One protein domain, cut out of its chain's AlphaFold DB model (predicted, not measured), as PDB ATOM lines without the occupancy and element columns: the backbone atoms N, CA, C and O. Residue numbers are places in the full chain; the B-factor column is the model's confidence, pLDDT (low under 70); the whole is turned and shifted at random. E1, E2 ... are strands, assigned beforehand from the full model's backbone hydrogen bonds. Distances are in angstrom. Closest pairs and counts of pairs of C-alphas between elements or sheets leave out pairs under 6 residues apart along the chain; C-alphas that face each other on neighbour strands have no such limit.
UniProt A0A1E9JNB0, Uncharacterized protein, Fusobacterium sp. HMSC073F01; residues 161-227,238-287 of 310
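AT A GLANCE: This is residues 161 to 227 and 238 to 287 of the 310 residues of an uncharacterized protein of Fusobacterium sp. HMSC073F01 (UniProt A0A1E9JNB0). This is a sandwich of two strongly twisted sheets face to face, with the neighbour strands E5 and E6, side by side and antiparallel, forming a long ribbon whose ends at the cut reach past the other sheet. One sheet holds E1, E3, E4, E8 and E9 around the bent strand E1; the other, E2, E5, E6, E7 in that order, is antiparallel throughout. The printed part has 117 residues, with no named helix and nine named strands, E1 to E9 along the chain, and the class is all strand. The whole is compact, with a radius of gyration of the C-alphas of 15.5 A, and spans 59 by 22 by 22 A.

IN THESE COORDINATES: Begin in the five-stranded sheet: find C-alpha 163 at (128.241, 152.450, 127.383), where E1, residues 163 to 176, sets out for 29.9 A, bending by 112 degrees at residue 173. In the same sheet look for E3 at residues 187 to 190, E4 at 196 to 204, 22.3 A long, E8 at 274 to 277, and E9 at 282 to 286, ending at C-alpha 286 at (126.929, 153.260, 131.850). In the other sheet find E2 at residues 178 to 182, E5 at 214 to 227, 42.5 A, E6 at 238 to 252, 45.9 A, from C-alpha 238 at (126.006, 108.486, 122.572), and E7 at 262 to 271, 30.7 A.

HOW THE PARTS SIT: Start at E1, which has E4 on one side and E8 and E9 on the other, each antiparallel to it. Look at N 168 and O 201, 3.0 A, for E4; N 171 and O 276, 2.8 A, for E8; and N 167 and O 282, 2.8 A, for E9. E3 and E4 form a hairpin, with N 189 and O 202 at 2.9 A. In the second sheet, N 179 and O 220 of E2 and E5 are 2.9 A apart, and N 219 and O 245 of E5 and E6 are 2.9 A apart. E6 and E7, a hairpin, have N 246 and O 268 at 2.8 A; these N and O pairs are within hydrogen-bond range. Between the sheets, the facing parts are 8.6 A centre to centre and their strands stand at 18 degrees. The closest C-alphas of E7 and E8, those of Trp 268 and Val 277, are 6.2 A apart; E3 and E7 are apart.

THE WHOLE: The C-alphas farthest apart, those of Ser 227 and Val 257, are 59.3 A apart. Residues 228 to 237 are not printed, and C-alphas 227 and 238 are 6.5 A apart across the cut. Of the links printed whole, none is long. Confidence is low at residues 254 to 261, with pLDDT under 70; the mean of the printed part is 89.2.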
ATOM      1  N   SER A 161     130.835 155.571 123.779       73.56
ATOM      2  CA  SER A 161     131.856 155.911 124.800       73.56
ATOM      3  C   SER A 161     131.347 155.926 126.257       73.56
ATOM      4  O   SER A 161     132.131 155.754 127.191       73.56
ATOM      5  N   SER A 162     130.051 156.172 126.470       83.88
ATOM      6  CA  SER A 162     129.411 156.123 127.785       83.88
ATOM      7  C   SER A 162     128.807 154.753 128.104       83.88
ATOM      8  O   SER A 162     128.476 154.507 129.259       83.88
ATOM      9  N   VAL A 163     128.719 153.823 127.148       88.25
ATOM     10  CA  VAL A 163     128.241 152.450 127.383       88.25
ATOM     11  C   VAL A 163     129.321 151.634 128.102       88.25
ATOM     12  O   VAL A 163     130.418 151.450 127.575       88.25
ATOM     13  N   ALA A 164     129.017 151.113 129.296       90.69
ATOM     14  CA  ALA A 164     129.939 150.249 130.040       90.69
ATOM     15  C   ALA A 164     129.696 148.770 129.742       90.69
ATOM     16  O   ALA A 164     130.638 148.056 129.384       90.69
ATOM     17  N   THR A 165     128.440 148.336 129.858       93.62
ATOM     18  CA  THR A 165     128.061 146.933 129.699       93.62
ATOM     19  C   THR A 165     126.804 146.802 128.849       93.62
ATOM     20  O   THR A 165     125.829 147.536 129.036       93.62
ATOM     21  N   ILE A 166     126.829 145.840 127.929       94.12
ATOM     22  CA  ILE A 166     125.675 145.374 127.163       94.12
ATOM     23  C   ILE A 166     125.269 143.989 127.648       94.12
ATOM     24  O   ILE A 166     126.129 143.146 127.887       94.12
ATOM     25  N   GLY A 167     123.968 143.758 127.783       95.38
ATOM     26  CA  GLY A 167     123.376 142.446 128.004       95.38
ATOM     27  C   GLY A 167     122.664 141.944 126.753       95.38
ATOM     28  O   GLY A 167     122.004 142.717 126.056       95.38
ATOM     29  N   VAL A 168     122.757 140.643 126.499       96.50
ATOM     30  CA  VAL A 168     121.975 139.923 125.486       96.50
ATOM     31  C   VAL A 168     121.569 138.561 126.043       96.50
ATOM     32  O   VAL A 168     122.358 137.919 126.738       96.50
ATOM     33  N   GLU A 169     120.347 138.121 125.762       96.31
ATOM     34  CA  GLU A 169     119.855 136.802 126.164       96.31
ATOM     35  C   GLU A 169     119.793 135.862 124.963       96.31
ATOM     36  O   GLU A 169     119.173 136.169 123.940       96.31
ATOM     37  N   TYR A 170     120.414 134.699 125.109       96.00
ATOM     38  CA  TYR A 170     120.367 133.615 124.135       96.00
ATOM     39  C   TYR A 170     119.574 132.437 124.681       96.00
ATOM     40  O   TYR A 170     119.494 132.246 125.895       96.00
ATOM     41  N   GLU A 171     119.052 131.616 123.779       95.81
ATOM     42  CA  GLU A 171     118.369 130.375 124.107       95.81
ATOM     43  C   GLU A 171     118.867 129.209 123.251       95.81
ATOM     44  O   GLU A 171     119.123 129.323 122.051       95.81
ATOM     45  N   THR A 172     118.963 128.059 123.899       95.81
ATOM     46  CA  THR A 172     119.263 126.758 123.313       95.81
ATOM     47  C   THR A 172     118.055 125.847 123.427       95.81
ATOM     48  O   THR A 172     117.217 126.011 124.308       95.81
ATOM     49  N   ARG A 173     117.993 124.822 122.578       93.62
ATOM     50  CA  ARG A 173     116.866 123.869 122.541       93.62
ATOM     51  C   ARG A 173     116.727 123.010 123.801       93.62
ATOM     52  O   ARG A 173     115.775 122.246 123.937       93.62
ATOM     53  N   SER A 174     117.731 123.016 124.669       92.19
ATOM     54  CA  SER A 174     117.798 122.184 125.865       92.19
ATOM     55  C   SER A 174     118.796 122.778 126.842       92.19
ATOM     56  O   SER A 174     119.807 123.338 126.432       92.19
ATOM     57  N   SER A 175     118.557 122.581 128.138       93.00
ATOM     58  CA  SER A 175     119.482 123.026 129.179       93.00
ATOM     59  C   SER A 175     120.886 122.463 128.931       93.00
ATOM     60  O   SER A 175     121.065 121.244 128.827       93.00
ATOM     61  N   THR A 176     121.889 123.337 128.829       91.88
ATOM     62  CA  THR A 176     123.270 123.004 128.433       91.88
ATOM     63  C   THR A 176     124.278 123.901 129.168       91.88
ATOM     64  O   THR A 176     123.912 124.990 129.621       91.88
ATOM     65  N   PRO A 177     125.527 123.449 129.390       92.19
ATOM     66  CA  PRO A 177     126.611 124.332 129.802       92.19
ATOM     67  C   PRO A 177     126.958 125.347 128.703       92.19
ATOM     68  O   PRO A 177     126.907 125.045 127.512       92.19
ATOM     69  N   TRP A 178     127.372 126.540 129.128       93.81
ATOM     70  CA  TRP A 178     127.784 127.638 128.256       93.81
ATOM     71  C   TRP A 178     129.245 127.977 128.530       93.81
ATOM     72  O   TRP A 178     129.632 128.166 129.682       93.81
ATOM     73  N   GLN A 179     130.055 128.082 127.481       94.56
ATOM     74  CA  GLN A 179     131.484 128.347 127.595       94.56
ATOM     75  C   GLN A 179     131.897 129.485 126.668       94.56
ATOM     76  O   GLN A 179     131.716 129.412 125.456       94.56
ATOM     77  N   ILE A 180     132.505 130.531 127.219       95.94
ATOM     78  CA  ILE A 180     133.136 131.577 126.410       95.94
ATOM     79  C   ILE A 180     134.395 130.972 125.787       95.94
ATOM     80  O   ILE A 180     135.271 130.504 126.513       95.94
ATOM     81  N   ILE A 181     134.473 130.964 124.457       96.62
ATOM     82  CA  ILE A 181     135.613 130.390 123.724       96.62
ATOM     83  C   ILE A 181     136.420 131.443 122.966       96.62
ATOM     84  O   ILE A 181     137.597 131.226 122.705       96.62
ATOM     85  N   ASP A 182     135.816 132.591 122.662       97.06
ATOM     86  CA  ASP A 182     136.519 133.773 122.173       97.06
ATOM     87  C   ASP A 182     135.858 135.019 122.763       97.06
ATOM     88  O   ASP A 182     134.652 135.225 122.617       97.06
ATOM     89  N   ASN A 183     136.636 135.840 123.462       95.50
ATOM     90  CA  ASN A 183     136.157 137.089 124.044       95.50
ATOM     91  C   ASN A 183     136.483 138.314 123.173       95.50
ATOM     92  O   ASN A 183     136.087 139.419 123.533       95.50
ATOM     93  N   ALA A 184     137.206 138.142 122.059       95.06
ATOM     94  CA  ALA A 184     137.640 139.195 121.146       95.06
ATOM     95  C   ALA A 184     138.301 140.405 121.839       95.06
ATOM     96  O   ALA A 184     138.141 141.546 121.408       95.06
ATOM     97  N   GLY A 185     139.016 140.187 122.949       93.81
ATOM     98  CA  GLY A 185     139.635 141.268 123.726       93.81
ATOM     99  C   GLY A 185     138.635 142.161 124.476       93.81
ATOM    100  O   GLY A 185     138.968 143.293 124.831       93.81
ATOM    101  N   LEU A 186     137.409 141.681 124.686       94.62
ATOM    102  CA  LEU A 186     136.388 142.275 125.547       94.62
ATOM    103  C   LEU A 186     136.252 141.467 126.840       94.62
ATOM    104  O   LEU A 186     136.663 140.310 126.933       94.62
ATOM    105  N   THR A 187     135.626 142.071 127.843       95.50
ATOM    106  CA  THR A 187     135.259 141.363 129.071       95.50
ATOM    107  C   THR A 187     133.872 140.766 128.885       95.50
ATOM    108  O   THR A 187     132.900 141.505 128.722       95.50
ATOM    109  N   VAL A 188     133.782 139.437 128.925       95.94
ATOM    110  CA  VAL A 188     132.541 138.679 128.722       95.94
ATOM    111  C   VAL A 188     132.240 137.876 129.978       95.94
ATOM    112  O   VAL A 188     133.116 137.184 130.494       95.94
ATOM    113  N   SER A 189     131.008 137.949 130.469       95.06
ATOM    114  CA  SER A 189     130.533 137.126 131.579       95.06
ATOM    115  C   SER A 189     129.166 136.523 131.277       95.06
ATOM    116  O   SER A 189     128.377 137.064 130.503       95.06
ATOM    117  N   LEU A 190     128.901 135.367 131.881       93.44
ATOM    118  CA  LEU A 190     127.639 134.644 131.772       93.44
ATOM    119  C   LEU A 190     126.863 134.815 133.080       93.44
ATOM    120  O   LEU A 190     127.455 134.761 134.160       93.44
ATOM    121  N   ALA A 191     125.550 135.017 133.001       88.62
ATOM    122  CA  ALA A 191     124.701 135.050 134.185       88.62
ATOM    123  C   ALA A 191     124.632 133.659 134.822       88.62
ATOM    124  O   ALA A 191     124.138 132.727 134.190       88.62
ATOM    125  N   ASN A 192     125.091 133.554 136.073       82.06
ATOM    126  CA  ASN A 192     125.156 132.326 136.870       82.06
ATOM    127  C   ASN A 192     125.991 131.199 136.224       82.06
ATOM    128  O   ASN A 192     126.115 131.071 135.005       82.06
ATOM    129  N   ASN A 193     126.572 130.334 137.059       70.56
ATOM    130  CA  ASN A 193     127.404 129.222 136.586       70.56
ATOM    131  C   ASN A 193     126.605 127.917 136.395       70.56
ATOM    132  O   ASN A 193     127.115 126.822 136.607       70.56
ATOM    133  N   ASP A 194     125.321 128.044 136.066       80.69
ATOM    134  CA  ASP A 194     124.368 126.946 135.964       80.69
ATOM    135  C   ASP A 194     124.151 126.472 134.523       80.69
ATOM    136  O   ASP A 194     124.332 127.202 133.540       80.69
ATOM    137  N   ARG A 195     123.739 125.208 134.416       86.88
ATOM    138  CA  ARG A 195     123.239 124.609 133.184       86.88
ATOM    139  C   ARG A 195     121.813 125.116 132.966       86.88
ATOM    140  O   ARG A 195     120.928 124.804 133.761       86.88
ATOM    141  N   HIS A 196     121.593 125.893 131.913       90.62
ATOM    142  CA  HIS A 196     120.289 126.492 131.629       90.62
ATOM    143  C   HIS A 196     120.089 126.619 130.116       90.62
ATOM    144  O   HIS A 196     121.059 126.728 129.362       90.62
ATOM    145  N   ASP A 197     118.842 126.542 129.659       92.00
ATOM    146  CA  ASP A 197     118.489 126.651 128.240       92.00
ATOM    147  C   ASP A 197     118.560 128.107 127.762       92.00
ATOM    148  O   ASP A 197     118.985 128.365 126.641       92.00
ATOM    149  N   LYS A 198     118.246 129.058 128.644       93.50
ATOM    150  CA  LYS A 198     118.421 130.508 128.457       93.50
ATOM    151  C   LYS A 198     119.632 131.037 129.207       93.50
ATOM    152  O   LYS A 198     119.829 130.689 130.370       93.50
ATOM    153  N   LYS A 199     120.415 131.920 128.595       93.88
ATOM    154  CA  LYS A 199     121.575 132.522 129.256       93.88
ATOM    155  C   LYS A 199     121.735 133.986 128.874       93.88
ATOM    156  O   LYS A 199     121.833 134.331 127.697       93.88
ATOM    157  N   TRP A 200     121.817 134.837 129.896       95.12
ATOM    158  CA  TRP A 200     122.271 136.215 129.740       95.12
ATOM    159  C   TRP A 200     123.788 136.255 129.619       95.12
ATOM    160  O   TRP A 200     124.512 135.658 130.419       95.12
ATOM    161  N   VAL A 201     124.252 136.998 128.626       95.50
ATOM    162  CA  VAL A 201     125.659 137.281 128.373       95.50
ATOM    163  C   VAL A 201     125.860 138.777 128.538       95.50
ATOM    164  O   VAL A 201     125.162 139.573 127.907       95.50
ATOM    165  N   TYR A 202     126.822 139.153 129.372       96.50
ATOM    166  CA  TYR A 202     127.201 140.539 129.599       96.50
ATOM    167  C   TYR A 202     128.563 140.819 128.984       96.50
ATOM    168  O   TYR A 202     129.516 140.067 129.184       96.50
ATOM    169  N   ILE A 203     128.653 141.908 128.229       95.31
ATOM    170  CA  ILE A 203     129.834 142.266 127.449       95.31
ATOM    171  C   ILE A 203     130.225 143.697 127.788       95.31
ATOM    172  O   ILE A 203     129.394 144.602 127.770       95.31
ATOM    173  N   SER A 204     131.494 143.894 128.125       93.69
ATOM    174  CA  SER A 204     132.052 145.162 128.591       93.69
ATOM    175  C   SER A 204     133.491 145.353 128.098       93.69
ATOM    176  O   SER A 204     134.039 144.506 127.394       93.69
ATOM    177  N   GLY A 205     134.111 146.493 128.419       89.50
ATOM    178  CA  GLY A 205     135.478 146.805 127.971       89.50
ATOM    179  C   GLY A 205     135.566 147.355 126.542       89.50
ATOM    180  O   GLY A 205     136.639 147.387 125.947       89.50
ATOM    181  N   MET A 206     134.445 147.833 125.995       88.19
ATOM    182  CA  MET A 206     134.350 148.366 124.629       88.19
ATOM    183  C   MET A 206     135.106 149.693 124.434       88.19
ATOM    184  O   MET A 206     135.384 150.076 123.305       88.19
ATOM    185  N   SER A 207     135.489 150.392 125.512       78.56
ATOM    186  CA  SER A 207     136.120 151.724 125.455       78.56
ATOM    187  C   SER A 207     137.401 151.784 124.620       78.56
ATOM    188  O   SER A 207     137.731 152.843 124.087       78.56
ATOM    189  N   ASN A 208     138.111 150.658 124.510       78.31
ATOM    190  CA  ASN A 208     139.394 150.561 123.815       78.31
ATOM    191  C   ASN A 208     139.248 150.172 122.337       78.31
ATOM    192  O   ASN A 208     140.257 149.953 121.672       78.31
ATOM    193  N   MET A 209     138.021 150.045 121.829       87.19
ATOM    194  CA  MET A 209     137.785 149.755 120.417       87.19
ATOM    195  C   MET A 209     138.131 150.972 119.560       87.19
ATOM    196  O   MET A 209     137.661 152.074 119.833       87.19
ATOM    197  N   GLY A 210     138.924 150.788 118.512       84.25
ATOM    198  CA  GLY A 210     139.203 151.800 117.504       84.25
ATOM    199  C   GLY A 210     137.971 152.140 116.664       84.25
ATOM    200  O   GLY A 210     137.002 151.388 116.578       84.25
ATOM    201  N   LEU A 211     137.995 153.305 116.020       82.62
ATOM    202  CA  LEU A 211     136.938 153.719 115.099       82.62
ATOM    203  C   LEU A 211     136.844 152.805 113.874       82.62
ATOM    204  O   LEU A 211     137.813 152.666 113.131       82.62
ATOM    205  N   GLY A 212     135.648 152.283 113.607       84.19
ATOM    206  CA  GLY A 212     135.387 151.305 112.550       84.19
ATOM    207  C   GLY A 212     135.769 149.874 112.932       84.19
ATOM    208  O   GLY A 212     135.606 148.977 112.113       84.19
ATOM    209  N   GLU A 213     136.278 149.649 114.148       89.81
ATOM    210  CA  GLU A 213     136.611 148.311 114.624       89.81
ATOM    211  C   GLU A 213     135.339 147.518 114.936       89.81
ATOM    212  O   GLU A 213     134.420 148.020 115.597       89.81
ATOM    213  N   THR A 214     135.334 146.257 114.506       93.69
ATOM    214  CA  THR A 214     134.335 145.254 114.867       93.69
ATOM    215  C   THR A 214     134.991 144.154 115.692       93.69
ATOM    216  O   THR A 214     136.021 143.611 115.297       93.69
ATOM    217  N   ARG A 215     134.383 143.802 116.827       95.69
ATOM    218  CA  ARG A 215     134.791 142.678 117.680       95.69
ATOM    219  C   ARG A 215     133.637 141.707 117.838       95.69
ATOM    220  O   ARG A 215     132.533 142.142 118.157       95.69
ATOM    221  N   THR A 216     133.913 140.415 117.678       97.50
ATOM    222  CA  THR A 216     132.901 139.354 117.754       97.50
ATOM    223  C   THR A 216     133.247 138.351 118.842       97.50
ATOM    224  O   THR A 216     134.183 137.573 118.702       97.50
ATOM    225  N   VAL A 217     132.456 138.339 119.908       97.56
ATOM    226  CA  VAL A 217     132.514 137.335 120.972       97.56
ATOM    227  C   VAL A 217     131.882 136.035 120.478       97.56
ATOM    228  O   VAL A 217     130.836 136.072 119.825       97.56
ATOM    229  N   LYS A 218     132.478 134.892 120.833       97.88
ATOM    230  CA  LYS A 218     131.973 133.551 120.528       97.88
ATOM    231  C   LYS A 218     131.816 132.720 121.798       97.88
ATOM    232  O   LYS A 218     132.743 132.576 122.600       97.88
ATOM    233  N   ILE A 219     130.639 132.128 121.948       96.81
ATOM    234  CA  ILE A 219     130.258 131.294 123.087       96.81
ATOM    235  C   ILE A 219     129.810 129.943 122.548       96.81
ATOM    236  O   ILE A 219     129.058 129.872 121.582       96.81
ATOM    237  N   TYR A 220     130.308 128.875 123.150       96.50
ATOM    238  CA  TYR A 220     130.059 127.493 122.779       96.50
ATOM    239  C   TYR A 220     129.097 126.831 123.762       96.50
ATOM    240  O   TYR A 220     129.144 127.091 124.967       96.50
ATOM    241  N   MET A 221     128.233 125.975 123.229       95.06
ATOM    242  CA  MET A 221     127.265 125.184 123.978       95.06
ATOM    243  C   MET A 221     127.395 123.730 123.537       95.06
ATOM    244  O   MET A 221     127.462 123.453 122.335       95.06
ATOM    245  N   ARG A 222     127.415 122.808 124.503       93.81
ATOM    246  CA  ARG A 222     127.580 121.370 124.262       93.81
ATOM    247  C   ARG A 222     126.621 120.568 125.119       93.81
ATOM    248  O   ARG A 222     126.568 120.739 126.335       93.81
ATOM    249  N   LEU A 223     125.903 119.644 124.498       92.31
ATOM    250  CA  LEU A 223     125.030 118.703 125.177       92.31
ATOM    251  C   LEU A 223     125.382 117.296 124.725       92.31
ATOM    252  O   LEU A 223     125.278 116.982 123.543       92.31
ATOM    253  N   GLU A 224     125.769 116.464 125.680       90.50
ATOM    254  CA  GLU A 224     126.067 115.057 125.461       90.50
ATOM    255  C   GLU A 224     125.191 114.213 126.383       90.50
ATOM    256  O   GLU A 224     125.033 114.537 127.565       90.50
ATOM    257  N   TRP A 225     124.579 113.167 125.836       88.75
ATOM    258  CA  TRP A 225     123.799 112.196 126.598       88.75
ATOM    259  C   TRP A 225     123.871 110.828 125.932       88.75
ATOM    260  O   TRP A 225     124.064 110.723 124.724       88.75
ATOM    261  N   THR A 226     123.683 109.773 126.713       87.94
ATOM    262  CA  THR A 226     123.570 108.406 126.207       87.94
ATOM    263  C   THR A 226     122.115 107.952 126.247       87.94
ATOM    264  O   THR A 226     121.344 108.339 127.127       87.94
ATOM    265  N   SER A 227     121.710 107.147 125.268       82.44
ATOM    266  CA  SER A 227     120.427 106.441 125.270       82.44
ATOM    267  C   SER A 227     120.662 104.937 125.118       82.44
ATOM    268  O   SER A 227     121.354 104.530 124.185       82.44
ATOM    269  N   SER A 238     125.652 107.124 122.160       85.38
ATOM    270  CA  SER A 238     126.006 108.486 122.572       85.38
ATOM    271  C   SER A 238     125.497 109.506 121.560       85.38
ATOM    272  O   SER A 238     125.744 109.390 120.361       85.38
ATOM    273  N   HIS A 239     124.826 110.536 122.057       88.81
ATOM    274  CA  HIS A 239     124.353 111.675 121.284       88.81
ATOM    275  C   HIS A 239     125.144 112.916 121.672       88.81
ATOM    276  O   HIS A 239     125.370 113.172 122.855       88.81
ATOM    277  N   LEU A 240     125.514 113.710 120.671       91.19
ATOM    278  CA  LEU A 240     126.197 114.985 120.841       91.19
ATOM    279  C   LEU A 240     125.474 116.048 120.022       91.19
ATOM    280  O   LEU A 240     125.318 115.914 118.809       91.19
ATOM    281  N   LEU A 241     125.071 117.125 120.685       93.88
ATOM    282  CA  LEU A 241     124.629 118.341 120.028       93.88
ATOM    283  C   LEU A 241     125.557 119.488 120.417       93.88
ATOM    284  O   LEU A 241     125.945 119.642 121.577       93.88
ATOM    285  N   GLU A 242     125.877 120.317 119.431       96.00
ATOM    286  CA  GLU A 242     126.739 121.483 119.588       96.00
ATOM    287  C   GLU A 242     126.053 122.731 119.037       96.00
ATOM    288  O   GLU A 242     125.235 122.673 118.110       96.00
ATOM    289  N   GLY A 243     126.401 123.882 119.598       96.62
ATOM    290  CA  GLY A 243     125.977 125.168 119.078       96.62
ATOM    291  C   GLY A 243     126.932 126.288 119.457       96.62
ATOM    292  O   GLY A 243     127.767 126.154 120.352       96.62
ATOM    293  N   TYR A 244     126.756 127.423 118.789       97.44
ATOM    294  CA  TYR A 244     127.491 128.652 119.054       97.44
ATOM    295  C   TYR A 244     126.551 129.852 119.130       97.44
ATOM    296  O   TYR A 244     125.652 129.983 118.300       97.44
ATOM    297  N   ALA A 245     126.796 130.735 120.092       96.94
ATOM    298  CA  ALA A 245     126.234 132.076 120.154       96.94
ATOM    299  C   ALA A 245     127.327 133.099 119.835       96.94
ATOM    300  O   ALA A 245     128.480 132.943 120.250       96.94
ATOM    301  N   TYR A 246     126.958 134.143 119.101       97.50
ATOM    302  CA  TYR A 246     127.865 135.187 118.652       97.50
ATOM    303  C   TYR A 246     127.309 136.557 118.984       97.50
ATOM    304  O   TYR A 246     126.129 136.821 118.756       97.50
ATOM    305  N   PHE A 247     128.191 137.443 119.436       96.94
ATOM    306  CA  PHE A 247     127.873 138.842 119.658       96.94
ATOM    307  C   PHE A 247     128.925 139.743 119.031       96.94
ATOM    308  O   PHE A 247     130.073 139.752 119.467       96.94
ATOM    309  N   SER A 248     128.522 140.523 118.037       95.81
ATOM    310  CA  SER A 248     129.366 141.502 117.366       95.81
ATOM    311  C   SER A 248     129.050 142.913 117.849       95.81
ATOM    312  O   SER A 248     127.888 143.321 117.877       95.81
ATOM    313  N   ILE A 249     130.095 143.671 118.172       93.31
ATOM    314  CA  ILE A 249     130.043 145.109 118.453       93.31
ATOM    315  C   ILE A 249     130.867 145.815 117.393       93.31
ATOM    316  O   ILE A 249     132.006 145.421 117.150       93.31
ATOM    317  N   THR A 250     130.331 146.887 116.817       90.56
ATOM    318  CA  THR A 250     131.071 147.756 115.893       90.56
ATOM    319  C   THR A 250     131.053 149.191 116.394       90.56
ATOM    320  O   THR A 250     129.971 149.736 116.625       90.56
ATOM    321  N   ARG A 251     132.227 149.828 116.526       86.81
ATOM    322  CA  ARG A 251     132.344 151.272 116.806       86.81
ATOM    323  C   ARG A 251     132.180 152.051 115.509       86.81
ATOM    324  O   ARG A 251     133.101 152.121 114.699       86.81
ATOM    325  N   ASN A 252     131.010 152.634 115.301       76.75
ATOM    326  CA  ASN A 252     130.687 153.324 114.058       76.75
ATOM    327  C   ASN A 252     131.157 154.779 114.049       76.75
ATOM    328  O   ASN A 252     131.263 155.436 115.083       76.75
ATOM    329  N   ARG A 253     131.358 155.287 112.830       70.31
ATOM    330  CA  ARG A 253     131.435 156.719 112.518       70.31
ATOM    331  C   ARG A 253     130.031 157.187 112.155       70.31
ATOM    332  O   ARG A 253     129.371 156.494 111.378       70.31
ATOM    333  N   LEU A 254     129.557 158.317 112.673       55.62
ATOM    334  CA  LEU A 254     128.203 158.783 112.383       55.62
ATOM    335  C   LEU A 254     128.269 160.064 111.546       55.62
ATOM    336  O   LEU A 254     128.507 161.158 112.032       55.62
ATOM    337  N   ASN A 255     128.068 159.930 110.235       51.75
ATOM    338  CA  ASN A 255     127.983 161.055 109.290       51.75
ATOM    339  C   ASN A 255     129.201 162.010 109.247       51.75
ATOM    340  O   ASN A 255     129.116 163.077 108.638       51.75
ATOM    341  N   SER A 256     130.342 161.655 109.847       55.59
ATOM    342  CA  SER A 256     131.551 162.483 109.830       55.59
ATOM    343  C   SER A 256     132.845 161.660 109.932       55.59
ATOM    344  O   SER A 256     132.828 160.455 110.179       55.59
ATOM    345  N   VAL A 257     133.989 162.323 109.731       58.22
ATOM    346  CA  VAL A 257     135.334 161.756 109.956       58.22
ATOM    347  C   VAL A 257     135.676 161.659 111.456       58.22
ATOM    348  O   VAL A 257     136.728 161.134 111.809       58.22
ATOM    349  N   TYR A 258     134.815 162.185 112.333       57.22
ATOM    350  CA  TYR A 258     135.038 162.278 113.772       57.22
ATOM    351  C   TYR A 258     134.391 161.117 114.536       57.22
ATOM    352  O   TYR A 258     133.473 160.450 114.059       57.22
ATOM    353  N   ASP A 259     134.912 160.868 115.735       62.66
ATOM    354  CA  ASP A 259     134.404 159.854 116.649       62.66
ATOM    355  C   ASP A 259     133.133 160.332 117.345       62.66
ATOM    356  O   ASP A 259     133.182 161.093 118.310       62.66
ATOM    357  N   ASP A 260     131.982 159.862 116.881       61.44
ATOM    358  CA  ASP A 260     130.710 160.113 117.566       61.44
ATOM    359  C   ASP A 260     130.451 159.104 118.687       61.44
ATOM    360  O   ASP A 260     129.448 159.185 119.400       61.44
ATOM    361  N   GLY A 261     131.385 158.160 118.846       65.06
ATOM    362  CA  GLY A 261     131.409 157.176 119.899       65.06
ATOM    363  C   GLY A 261     130.128 156.381 119.942       65.06
ATOM    364  O   GLY A 261     129.644 156.234 121.039       65.06
ATOM    365  N   TYR A 262     129.553 155.927 118.823       77.19
ATOM    366  CA  TYR A 262     128.336 155.099 118.768       77.19
ATOM    367  C   TYR A 262     128.693 153.631 118.493       77.19
ATOM    368  O   TYR A 262     129.560 153.353 117.662       77.19
ATOM    369  N   TYR A 263     128.015 152.691 119.156       84.44
ATOM    370  CA  TYR A 263     128.157 151.263 118.867       84.44
ATOM    371  C   TYR A 263     126.908 150.715 118.185       84.44
ATOM    372  O   TYR A 263     125.786 151.052 118.558       84.44
ATOM    373  N   THR A 264     127.120 149.809 117.236       87.88
ATOM    374  CA  THR A 264     126.071 148.901 116.757       87.88
ATOM    375  C   THR A 264     126.331 147.498 117.246       87.88
ATOM    376  O   THR A 264     127.480 147.101 117.444       87.88
ATOM    377  N   TYR A 265     125.243 146.765 117.447       91.00
ATOM    378  CA  TYR A 265     125.261 145.429 118.014       91.00
ATOM    379  C   TYR A 265     124.585 144.462 117.055       91.00
ATOM    380  O   TYR A 265     123.564 144.782 116.442       91.00
ATOM    381  N   THR A 266     125.132 143.262 116.938       94.81
ATOM    382  CA  THR A 266     124.507 142.166 116.201       94.81
ATOM    383  C   THR A 266     124.706 140.889 116.990       94.81
ATOM    384  O   THR A 266     125.820 140.582 117.401       94.81
ATOM    385  N   ALA A 267     123.626 140.154 117.213       96.50
ATOM    386  CA  ALA A 267     123.631 138.911 117.965       96.50
ATOM    387  C   ALA A 267     122.978 137.820 117.120       96.50
ATOM    388  O   ALA A 267     121.953 138.067 116.486       96.50
ATOM    389  N   TRP A 268     123.573 136.629 117.091       97.00
ATOM    390  CA  TRP A 268     123.020 135.479 116.373       97.00
ATOM    391  C   TRP A 268     123.524 134.164 116.961       97.00
ATOM    392  O   TRP A 268     124.458 134.133 117.763       97.00
ATOM    393  N   MET A 269     122.904 133.058 116.552       96.94
ATOM    394  CA  MET A 269     123.305 131.711 116.953       96.94
ATOM    395  C   MET A 269     123.414 130.784 115.742       96.94
ATOM    396  O   MET A 269     122.851 131.054 114.683       96.94
ATOM    397  N   SER A 270     124.152 129.685 115.894       97.00
ATOM    398  CA  SER A 270     124.308 128.642 114.874       97.00
ATOM    399  C   SER A 270     124.507 127.265 115.511       97.00
ATOM    400  O   SER A 270     124.979 127.181 116.644       97.00
ATOM    401  N   GLY A 271     124.253 126.194 114.759       96.56
ATOM    402  CA  GLY A 271     124.466 124.811 115.199       96.56
ATOM    403  C   GLY A 271     123.192 124.128 115.693       96.56
ATOM    404  O   GLY A 271     122.133 124.743 115.789       96.56
ATOM    405  N   ALA A 272     123.289 122.832 115.979       94.62
ATOM    406  CA  ALA A 272     122.139 121.984 116.277       94.62
ATOM    407  C   ALA A 272     121.489 122.283 117.641       94.62
ATOM    408  O   ALA A 272     120.295 122.034 117.805       94.62
ATOM    409  N   LEU A 273     122.245 122.840 118.598       94.56
ATOM    410  CA  LEU A 273     121.712 123.305 119.888       94.56
ATOM    411  C   LEU A 273     121.111 124.708 119.865       94.56
ATOM    412  O   LEU A 273     120.424 125.071 120.820       94.56
ATOM    413  N   ALA A 274     121.374 125.501 118.826       94.50
ATOM    414  CA  ALA A 274     120.880 126.868 118.760       94.50
ATOM    415  C   ALA A 274     119.353 126.902 118.615       94.50
ATOM    416  O   ALA A 274     118.771 126.135 117.835       94.50
ATOM    417  N   ASP A 275     118.727 127.816 119.355       95.12
ATOM    418  CA  ASP A 275     117.314 128.153 119.205       95.12
ATOM    419  C   ASP A 275     117.168 129.610 118.747       95.12
ATOM    420  O   ASP A 275     116.985 129.866 117.555       95.12
ATOM    421  N   SER A 276     117.338 130.582 119.652       94.69
ATOM    422  CA  SER A 276     117.060 131.988 119.339       94.69
ATOM    423  C   SER A 276     117.874 132.997 120.155       94.69
ATOM    424  O   SER A 276     118.349 132.724 121.256       94.69
ATOM    425  N   VAL A 277     118.002 134.215 119.616       96.12
ATOM    426  CA  VAL A 277     118.367 135.406 120.397       96.12
ATOM    427  C   VAL A 277     117.072 135.997 120.946       96.12
ATOM    428  O   VAL A 277     116.249 136.498 120.180       96.12
ATOM    429  N   ARG A 278     116.863 135.903 122.260       93.25
ATOM    430  CA  ARG A 278     115.575 136.213 122.899       93.25
ATOM    431  C   ARG A 278     115.341 137.700 123.096       93.25
ATOM    432  O   ARG A 278     114.205 138.160 122.998       93.25
ATOM    433  N   SER A 279     116.404 138.450 123.362       88.94
ATOM    434  CA  SER A 279     116.335 139.891 123.570       88.94
ATOM    435  C   SER A 279     117.315 140.618 122.658       88.94
ATOM    436  O   SER A 279     118.453 140.187 122.459       88.94
ATOM    437  N   TRP A 280     116.868 141.746 122.095       85.31
ATOM    438  CA  TRP A 280     117.793 142.673 121.446       85.31
ATOM    439  C   TRP A 280     118.844 143.133 122.466       85.31
ATOM    440  O   TRP A 280     118.516 143.271 123.646       85.31
ATOM    441  N   PRO A 281     120.093 143.396 122.048       89.94
ATOM    442  CA  PRO A 281     121.137 143.838 122.957       89.94
ATOM    443  C   PRO A 281     120.742 145.139 123.655       89.94
ATOM    444  O   PRO A 281     120.336 146.105 123.007       89.94
ATOM    445  N   THR A 282     120.869 145.171 124.979       91.19
ATOM    446  CA  THR A 282     120.459 146.308 125.813       91.19
ATOM    447  C   THR A 282     121.611 146.822 126.660       91.19
ATOM    448  O   THR A 282     122.435 146.052 127.147       91.19
ATOM    449  N   VAL A 283     121.677 148.141 126.860       90.94
ATOM    450  CA  VAL A 283     122.645 148.735 127.791       90.94
ATOM    451  C   VAL A 283     122.220 148.414 129.217       90.94
ATOM    452  O   VAL A 283     121.158 148.850 129.657       90.94
ATOM    453  N   THR A 284     123.055 147.673 129.942       92.38
ATOM    454  CA  THR A 284     122.803 147.295 131.339       92.38
ATOM    455  C   THR A 284     123.514 148.217 132.323       92.38
ATOM    456  O   THR A 284     123.076 148.348 133.464       92.38
ATOM    457  N   SER A 285     124.581 148.899 131.895       92.56
ATOM    458  CA  SER A 285     125.249 149.926 132.696       92.56
ATOM    459  C   SER A 285     125.992 150.960 131.845       92.56
ATOM    460  O   SER A 285     126.396 150.707 130.705       92.56
ATOM    461  N   TRP A 286     126.201 152.136 132.438       91.12
ATOM    462  CA  TRP A 286     126.929 153.260 131.850       91.12
ATOM    463  C   TRP A 286     128.269 153.477 132.561       91.12
ATOM    464  O   TRP A 286     128.391 153.214 133.755       91.12
ATOM    465  N   THR A 287     129.276 153.996 131.856       88.69
ATOM    466  CA  THR A 287     130.620 154.260 132.404       88.69
ATOM    467  C   THR A 287     130.645 155.443 133.372       88.69
ATOM    468  O   THR A 287     131.632 155.624 134.084       88.69
TER     469      THR A 287